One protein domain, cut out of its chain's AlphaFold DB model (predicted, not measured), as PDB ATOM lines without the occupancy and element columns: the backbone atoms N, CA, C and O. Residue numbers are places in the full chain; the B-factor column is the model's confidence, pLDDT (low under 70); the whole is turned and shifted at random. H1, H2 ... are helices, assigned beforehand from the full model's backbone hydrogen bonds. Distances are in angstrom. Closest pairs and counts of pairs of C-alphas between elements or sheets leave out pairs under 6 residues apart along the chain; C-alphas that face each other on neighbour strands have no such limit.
ATOM      1  N   ILE A   2     113.136  99.558  96.352       70.44
ATOM      2  CA  ILE A   2     113.613 100.310  97.519       70.44
ATOM      3  C   ILE A   2     112.356 100.829  98.218       70.44
ATOM      4  O   ILE A   2     111.730 101.752  97.713       70.44
ATOM      5  N   THR A   3     111.930 100.168  99.290       63.28
ATOM      6  CA  THR A   3     110.665 100.477  99.983       63.28
ATOM      7  C   THR A   3     110.849 101.351 101.222       63.28
ATOM      8  O   THR A   3     109.862 101.815 101.770       63.28
ATOM      9  N   ASP A   4     112.093 101.571 101.651       73.38
ATOM     10  CA  ASP A   4     112.437 102.241 102.912       73.38
ATOM     11  C   ASP A   4     113.518 103.310 102.680       73.38
ATOM     12  O   ASP A   4     114.621 103.260 103.223       73.38
ATOM     13  N   PHE A   5     113.259 104.213 101.731       83.81
ATOM     14  CA  PHE A   5     114.130 105.353 101.449       83.81
ATOM     15  C   PHE A   5     113.469 106.640 101.928       83.81
ATOM     16  O   PHE A   5     112.335 106.928 101.543       83.81
ATOM     17  N   ASP A   6     114.193 107.428 102.722       86.31
ATOM     18  CA  ASP A   6     113.734 108.753 103.117       86.31
ATOM     19  C   ASP A   6     113.881 109.729 101.940       86.31
ATOM     20  O   ASP A   6     114.969 110.172 101.570       86.31
ATOM     21  N   TYR A   7     112.749 110.109 101.348       86.44
ATOM     22  CA  TYR A   7     112.696 111.051 100.233       86.44
ATOM     23  C   TYR A   7     113.124 112.481 100.603       86.44
ATOM     24  O   TYR A   7     113.246 113.318  99.700       86.44
ATOM     25  N   ASN A   8     113.376 112.789 101.878       85.50
ATOM     26  CA  ASN A   8     114.022 114.033 102.295       85.50
ATOM     27  C   ASN A   8     115.523 114.048 101.975       85.50
ATOM     28  O   ASN A   8     116.072 115.120 101.726       85.50
ATOM     29  N   GLU A   9     116.167 112.881 101.884       84.56
ATOM     30  CA  GLU A   9     117.573 112.756 101.476       84.56
ATOM     31  C   GLU A   9     117.777 113.018  99.977       84.56
ATOM     32  O   GLU A   9     118.896 113.265  99.527       84.56
ATOM     33  N   LEU A  10     116.703 112.974  99.177       87.00
ATOM     34  CA  LEU A  10     116.773 113.181  97.735       87.00
ATOM     35  C   LEU A  10     117.052 114.660  97.405       87.00
ATOM     36  O   LEU A  10     116.197 115.517  97.667       87.00
ATOM     37  N   PRO A  11     118.176 114.990  96.740       87.75
ATOM     38  CA  PRO A  11     118.452 116.365  96.351       87.75
ATOM     39  C   PRO A  11     117.381 116.894  95.398       87.75
ATOM     40  O   PRO A  11     117.011 116.224  94.433       87.75
ATOM     41  N   ALA A  12     116.944 118.140  95.593       84.38
ATOM     42  CA  ALA A  12     115.922 118.768  94.748       84.38
ATOM     43  C   ALA A  12     116.320 118.857  93.260       84.38
ATOM     44  O   ALA A  12     115.466 119.006  92.387       84.38
ATOM     45  N   SER A  13     117.617 118.779  92.948       87.56
ATOM     46  CA  SER A  13     118.143 118.761  91.581       87.56
ATOM     47  C   SER A  13     118.199 117.367  90.946       87.56
ATOM     48  O   SER A  13     118.365 117.261  89.727       87.56
ATOM     49  N   TYR A  14     118.043 116.301  91.734       91.19
ATOM     50  CA  TYR A  14     118.152 114.935  91.243       91.19
ATOM     51  C   TYR A  14     116.958 114.575  90.354       91.19
ATOM     52  O   TYR A  14     115.802 114.802  90.697       91.19
ATOM     53  N   THR A  15     117.241 114.020  89.174       93.44
ATOM     54  CA  THR A  15     116.220 113.739  88.152       93.44
ATOM     55  C   THR A  15     115.833 112.256  88.143       93.44
ATOM     56  O   THR A  15     116.652 111.391  87.854       93.44
ATOM     57  N   LEU A  16     114.586 111.929  88.445       94.50
ATOM     58  CA  LEU A  16     114.082 110.557  88.492       94.50
ATOM     59  C   LEU A  16     113.719 110.031  87.096       94.50
ATOM     60  O   LEU A  16     113.698 110.768  86.108       94.50
ATOM     61  N   CYS A  17     113.443 108.733  87.002       94.75
ATOM     62  CA  CYS A  17     112.955 108.093  85.785       94.75
ATOM     63  C   CYS A  17     111.698 107.289  86.113       94.75
ATOM     64  O   CYS A  17     111.688 106.554  87.091       94.75
ATOM     65  N   LEU A  18     110.659 107.400  85.286       93.69
ATOM     66  CA  LEU A  18     109.393 106.674  85.466       93.69
ATOM     67  C   LEU A  18     109.179 105.602  84.386       93.69
ATOM     68  O   LEU A  18     108.060 105.165  84.139       93.69
ATOM     69  N   HIS A  19     110.235 105.211  83.665       93.81
ATOM     70  CA  HIS A  19     110.118 104.233  82.588       93.81
ATOM     71  C   HIS A  19     110.299 102.796  83.098       93.81
ATOM     72  O   HIS A  19     111.401 102.251  83.066       93.81
ATOM     73  N   GLU A  20     109.191 102.183  83.517       88.44
ATOM     74  CA  GLU A  20     109.138 100.803  84.032       88.44
ATOM     75  C   GLU A  20     109.586  99.748  83.015       88.44
ATOM     76  O   GLU A  20     110.225  98.767  83.379       88.44
ATOM     77  N   GLY A  21     109.320  99.978  81.724       89.00
ATOM     78  CA  GLY A  21     109.703  99.069  80.636       89.00
ATOM     79  C   GLY A  21     111.203  99.040  80.314       89.00
ATOM     80  O   GLY A  21     111.606  98.371  79.366       89.00
ATOM     81  N   CYS A  22     112.039  99.769  81.058       91.12
ATOM     82  CA  CYS A  22     113.482  99.750  80.851       91.12
ATOM     83  C   CYS A  22     114.067  98.393  81.284       91.12
ATOM     84  O   CYS A  22     113.859  97.990  82.430       91.12
ATOM     85  N   PRO A  23     114.904  97.729  80.462       90.94
ATOM     86  CA  PRO A  23     115.516  96.445  80.832       90.94
ATOM     87  C   PRO A  23     116.393  96.541  82.091       90.94
ATOM     88  O   PRO A  23     116.579  95.564  82.809       90.94
ATOM     89  N   ARG A  24     116.901  97.741  82.401       90.00
ATOM     90  CA  ARG A  24     117.722  98.016  83.587       90.00
ATOM     91  C   ARG A  24     116.941  98.626  84.752       90.00
ATOM     92  O   ARG A  24     117.568  99.027  85.729       90.00
ATOM     93  N   ALA A  25     115.609  98.714  84.679       89.56
ATOM     94  CA  ALA A  25     114.775  99.352  85.705       89.56
ATOM     95  C   ALA A  25     115.052  98.792  87.110       89.56
ATOM     96  O   ALA A  25     115.282  99.562  88.041       89.56
ATOM     97  N   ALA A  26     115.147  97.464  87.238       88.50
ATOM     98  CA  ALA A  26     115.391  96.778  88.509       88.50
ATOM     99  C   ALA A  26     116.750  97.103  89.156       88.50
ATOM    100  O   ALA A  26     116.902  96.951  90.363       88.50
ATOM    101  N   GLN A  27     117.731  97.552  88.368       91.25
ATOM    102  CA  GLN A  27     119.074  97.913  88.836       91.25
ATOM    103  C   GLN A  27     119.306  99.430  88.823       91.25
ATOM    104  O   GLN A  27     120.391  99.880  89.183       91.25
ATOM    105  N   CYS A  28     118.326 100.222  88.378       92.88
ATOM    106  CA  CYS A  28     118.469 101.655  88.175       92.88
ATOM    107  C   CYS A  28     117.857 102.438  89.341       92.88
ATOM    108  O   CYS A  28     116.637 102.484  89.488       92.88
ATOM    109  N   LEU A  29     118.693 103.136  90.112       92.81
ATOM    110  CA  LEU A  29     118.291 103.959  91.252       92.81
ATOM    111  C   LEU A  29     117.259 105.022  90.864       92.81
ATOM    112  O   LEU A  29     116.262 105.191  91.557       92.81
ATOM    113  N   ARG A  30     117.441 105.690  89.713       93.38
ATOM    114  CA  ARG A  30     116.485 106.701  89.222       93.38
ATOM    115  C   ARG A  30     115.092 106.124  88.994       93.38
ATOM    116  O   ARG A  30     114.116 106.836  89.203       93.38
ATOM    117  N   CYS A  31     115.021 104.877  88.526       93.62
ATOM    118  CA  CYS A  31     113.759 104.196  88.264       93.62
ATOM    119  C   CYS A  31     113.147 103.673  89.562       93.62
ATOM    120  O   CYS A  31     112.001 103.981  89.854       93.62
ATOM    121  N   ALA A  32     113.937 102.979  90.385       91.88
ATOM    122  CA  ALA A  32     113.489 102.462  91.672       91.88
ATOM    123  C   ALA A  32     112.929 103.566  92.585       91.88
ATOM    124  O   ALA A  32     111.836 103.410  93.117       91.88
ATOM    125  N   LEU A  33     113.637 104.695  92.714       92.06
ATOM    126  CA  LEU A  33     113.165 105.824  93.517       92.06
ATOM    127  C   LEU A  33     111.993 106.557  92.862       92.06
ATOM    128  O   LEU A  33     111.115 107.013  93.582       92.06
ATOM    129  N   GLY A  34     111.967 106.658  91.528       92.19
ATOM    130  CA  GLY A  34     110.884 107.301  90.780       92.19
ATOM    131  C   GLY A  34     109.535 106.609  90.951       92.19
ATOM    132  O   GLY A  34     108.522 107.281  91.101       92.19
ATOM    133  N   LEU A  35     109.530 105.277  90.970       90.56
ATOM    134  CA  LEU A  35     108.312 104.479  91.140       90.56
ATOM    135  C   LEU A  35     107.848 104.392  92.599       90.56
ATOM    136  O   LEU A  35     106.675 104.144  92.844       90.56
ATOM    137  N   GLY A  36     108.759 104.589  93.556       89.00
ATOM    138  CA  GLY A  36     108.451 104.574  94.989       89.00
ATOM    139  C   GLY A  36     108.083 105.936  95.582       89.00
ATOM    140  O   GLY A  36     107.931 106.022  96.798       89.00
ATOM    141  N   VAL A  37     108.009 107.005  94.773       90.00
ATOM    142  CA  VAL A  37     107.747 108.364  95.281       90.00
ATOM    143  C   VAL A  37     106.417 108.382  96.050       90.00
ATOM    144  O   VAL A  37     105.395 107.984  95.486       90.00
ATOM    145  N   PRO A  38     106.407 108.863  97.304       89.12
ATOM    146  CA  PRO A  38     105.210 108.873  98.132       89.12
ATOM    147  C   PRO A  38     104.281 110.036  97.739       89.12
ATOM    148  O   PRO A  38     104.726 111.037  97.172       89.12
ATOM    149  N   ALA A  39     102.983 109.920  98.033       87.75
ATOM    150  CA  ALA A  39     101.968 110.887  97.593       87.75
ATOM    151  C   ALA A  39     102.166 112.295  98.194       87.75
ATOM    152  O   ALA A  39     101.739 113.291  97.612       87.75
ATOM    153  N   GLU A  40     102.855 112.386  99.331       89.00
ATOM    154  CA  GLU A  40     103.218 113.624 100.022       89.00
ATOM    155  C   GLU A  40     104.209 114.477  99.206       89.00
ATOM    156  O   GLU A  40     104.255 115.702  99.349       89.00
ATOM    157  N   ARG A  41     104.992 113.860  98.307       85.69
ATOM    158  CA  ARG A  41     105.893 114.552  97.372       85.69
ATOM    159  C   ARG A  41     105.119 114.965  96.116       85.69
ATOM    160  O   ARG A  41     105.112 114.274  95.103       85.69
ATOM    161  N   THR A  42     104.525 116.154  96.164       85.75
ATOM    162  CA  THR A  42     103.690 116.700  95.074       85.75
ATOM    163  C   THR A  42     104.462 117.068  93.806       85.75
ATOM    164  O   THR A  42     103.899 117.038  92.713       85.75
ATOM    165  N   PHE A  43     105.751 117.397  93.926       87.75
ATOM    166  CA  PHE A  43     106.601 117.754  92.793       87.75
ATOM    167  C   PHE A  43     107.876 116.919  92.770       87.75
ATOM    168  O   PHE A  43     108.623 116.850  93.751       87.75
ATOM    169  N   ILE A  44     108.153 116.350  91.601       90.06
ATOM    170  CA  ILE A  44     109.381 115.622  91.302       90.06
ATOM    171  C   ILE A  44     109.951 116.071  89.963       90.06
ATOM    172  O   ILE A  44     109.225 116.414  89.028       90.06
ATOM    173  N   ARG A  45     111.278 116.043  89.851       92.38
ATOM    174  CA  ARG A  45     111.963 116.226  88.572       92.38
ATOM    175  C   ARG A  45     112.122 114.870  87.919       92.38
ATOM    176  O   ARG A  45     112.718 113.976  88.510       92.38
ATOM    177  N   VAL A  46     111.635 114.730  86.695       94.56
ATOM    178  CA  VAL A  46     111.740 113.486  85.929       94.56
ATOM    179  C   VAL A  46     112.436 113.730  84.601       94.56
ATOM    180  O   VAL A  46     112.341 114.812  84.020       94.56
ATOM    181  N   LEU A  47     113.139 112.713  84.111       93.19
ATOM    182  CA  LEU A  47     113.570 112.680  82.722       93.19
ATOM    183  C   LEU A  47     112.324 112.747  81.840       93.19
ATOM    184  O   LEU A  47     111.319 112.097  82.135       93.19
ATOM    185  N   SER A  48     112.405 113.503  80.743       94.00
ATOM    186  CA  SER A  48     111.338 113.533  79.739       94.00
ATOM    187  C   SER A  48     110.933 112.095  79.382       94.00
ATOM    188  O   SER A  48     111.809 111.321  78.986       94.00
ATOM    189  N   PRO A  49     109.647 111.707  79.492       92.88
ATOM    190  CA  PRO A  49     109.226 110.329  79.239       92.88
ATOM    191  C   PRO A  49     109.599 109.826  77.840       92.88
ATOM    192  O   PRO A  49     109.976 108.667  77.675       92.88
ATOM    193  N   ALA A  50     109.558 110.701  76.830       93.62
ATOM    194  CA  ALA A  50     109.995 110.368  75.476       93.62
ATOM    195  C   ALA A  50     111.510 110.107  75.411       93.62
ATOM    196  O   ALA A  50     111.944 109.133  74.795       93.62
ATOM    197  N   ALA A  51     112.313 110.932  76.091       91.56
ATOM    198  CA  ALA A  51     113.758 110.729  76.180       91.56
ATOM    199  C   ALA A  51     114.101 109.455  76.968       91.56
ATOM    200  O   ALA A  51     114.953 108.686  76.537       91.56
ATOM    201  N   ALA A  52     113.404 109.195  78.078       92.38
ATOM    202  CA  ALA A  52     113.598 108.009  78.905       92.38
ATOM    203  C   ALA A  52     113.341 106.712  78.124       92.38
ATOM    204  O   ALA A  52     114.140 105.787  78.223       92.38
ATOM    205  N   ARG A  53     112.280 106.666  77.302       91.88
ATOM    206  CA  ARG A  53     111.996 105.530  76.406       91.88
ATOM    207  C   ARG A  53     113.062 105.373  75.324       91.88
ATOM    208  O   ARG A  53     113.533 104.269  75.094       91.88
ATOM    209  N   ARG A  54     113.472 106.472  74.680       92.25
ATOM    210  CA  ARG A  54     114.498 106.449  73.623       92.25
ATOM    211  C   ARG A  54     115.867 105.990  74.138       92.25
ATOM    212  O   ARG A  54     116.598 105.338  73.406       92.25
ATOM    213  N   LEU A  55     116.233 106.382  75.358       90.62
ATOM    214  CA  LEU A  55     117.527 106.073  75.975       90.62
ATOM    215  C   LEU A  55     117.519 104.755  76.764       90.62
ATOM    216  O   LEU A  55     118.545 104.385  77.336       90.62
ATOM    217  N   ALA A  56     116.376 104.069  76.847       88.88
ATOM    218  CA  ALA A  56     116.251 102.807  77.557       88.88
ATOM    219  C   ALA A  56     117.116 101.729  76.891       88.88
ATOM    220  O   ALA A  56     117.047 101.524  75.682       88.88
ATOM    221  N   GLY A  57     117.930 101.037  77.685       86.25
ATOM    222  CA  GLY A  57     118.844 100.012  77.192       86.25
ATOM    223  C   GLY A  57     120.153  99.972  77.969       86.25
ATOM    224  O   GLY A  57     120.325 100.666  78.978       86.25
ATOM    225  N   ASP A  58     121.089  99.161  77.482       82.00
ATOM    226  CA  ASP A  58     122.333  98.873  78.200       82.00
ATOM    227  C   ASP A  58     123.269 100.073  78.308       82.00
ATOM    228  O   ASP A  58     123.889 100.284  79.350       82.00
ATOM    229  N   GLN A  59     123.293 100.920  77.281       87.69
ATOM    230  CA  GLN A  59     124.172 102.088  77.180       87.69
ATOM    231  C   GLN A  59     123.486 103.392  77.621       87.69
ATOM    232  O   GLN A  59     123.850 104.477  77.172       87.69
ATOM    233  N   CYS A  60     122.468 103.308  78.484       91.81
ATOM    234  CA  CYS A  60     121.764 104.489  78.973       91.81
ATOM    235  C   CYS A  60     122.730 105.432  79.728       91.81
ATOM    236  O   CYS A  60     123.242 105.052  80.785       91.81
ATOM    237  N   PRO A  61     122.929 106.687  79.271       90.38
ATOM    238  CA  PRO A  61     123.860 107.631  79.901       90.38
ATOM    239  C   PRO A  61     123.380 108.119  81.276       90.38
ATOM    240  O   PRO A  61     124.139 108.699  82.047       90.38
ATOM    241  N   HIS A  62     122.103 107.898  81.593       91.50
ATOM    242  CA  HIS A  62     121.502 108.269  82.872       91.50
ATOM    243  C   HIS A  62     121.351 107.085  83.828       91.50
ATOM    244  O   HIS A  62     120.811 107.273  84.924       91.50
ATOM    245  N   PHE A  63     121.805 105.887  83.434       91.62
ATOM    246  CA  PHE A  63     121.789 104.720  84.301       91.62
ATOM    247  C   PHE A  63     122.585 105.005  85.576       91.62
ATOM    248  O   PHE A  63     123.718 105.484  85.531       91.62
ATOM    249  N   ARG A  64     121.982 104.701  86.725       91.06
ATOM    250  CA  ARG A  64     122.642 104.779  88.027       91.06
ATOM    251  C   ARG A  64     122.380 103.491  88.785       91.06
ATOM    252  O   ARG A  64     121.209 103.196  89.001       91.06
ATOM    253  N   PRO A  65     123.412 102.730  89.168       90.81
ATOM    254  CA  PRO A  65     123.209 101.470  89.863       90.81
ATOM    255  C   PRO A  65     122.638 101.712  91.265       90.81
ATOM    256  O   PRO A  65     122.941 102.720  91.906       90.81
ATOM    257  N   ILE A  66     121.816 100.783  91.750       89.19
ATOM    258  CA  ILE A  66     121.328 100.784  93.135       89.19
ATOM    259  C   ILE A  66     122.458 100.283  94.038       89.19
ATOM    260  O   ILE A  66     122.566  99.093  94.319       89.19
ATOM    261  N   VAL A  67     123.333 101.197  94.449       86.88
ATOM    262  CA  VAL A  67     124.459 100.912  95.345       86.88
ATOM    263  C   VAL A  67     124.477 101.960  96.446       86.88
ATOM    264  O   VAL A  67     124.491 103.161  96.162       86.88
TER     265      VAL A  67
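This is residues 2 to 67 of the 149 residues of an uncharacterized protein of Bacteroides sp. CAG:661 (UniProt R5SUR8). This domain has little regular structure: it is a ball of loops with the short helix H1 near its middle and the short helix H2 toward one end. Residues 2 to 28 wind round H1, and residues 36 to 48 run out to the opposite end before folding back to H2. The printed part has 66 residues, with two named helices, H1 then H2, and no named strand; the class is all helix, with under half of the residues in named elements. The whole is compact, with a radius of gyration of the C-alphas of 11.3 A, and spans 31 by 23 by 18 A.

H1, residues 29 to 35, and H2, residues 49 to 54, are apart. A long link of 13 residues joins them. In H1 and H2 every O i to N i+4 pair is within hydrogen-bond range.

H1 measures 10.0 A from C-alpha 29 at (118.291, 103.959, 91.252) to C-alpha 35. H2 measures 8.6 A and ends with C-alpha 54 at (114.498, 106.449, 73.623).

The C-alphas farthest apart, those of Glu 40 and Gln 59, are 33.1 A apart. The printed part has no cut. Its mean pLDDT is 89.1; only residue 3 is under 70.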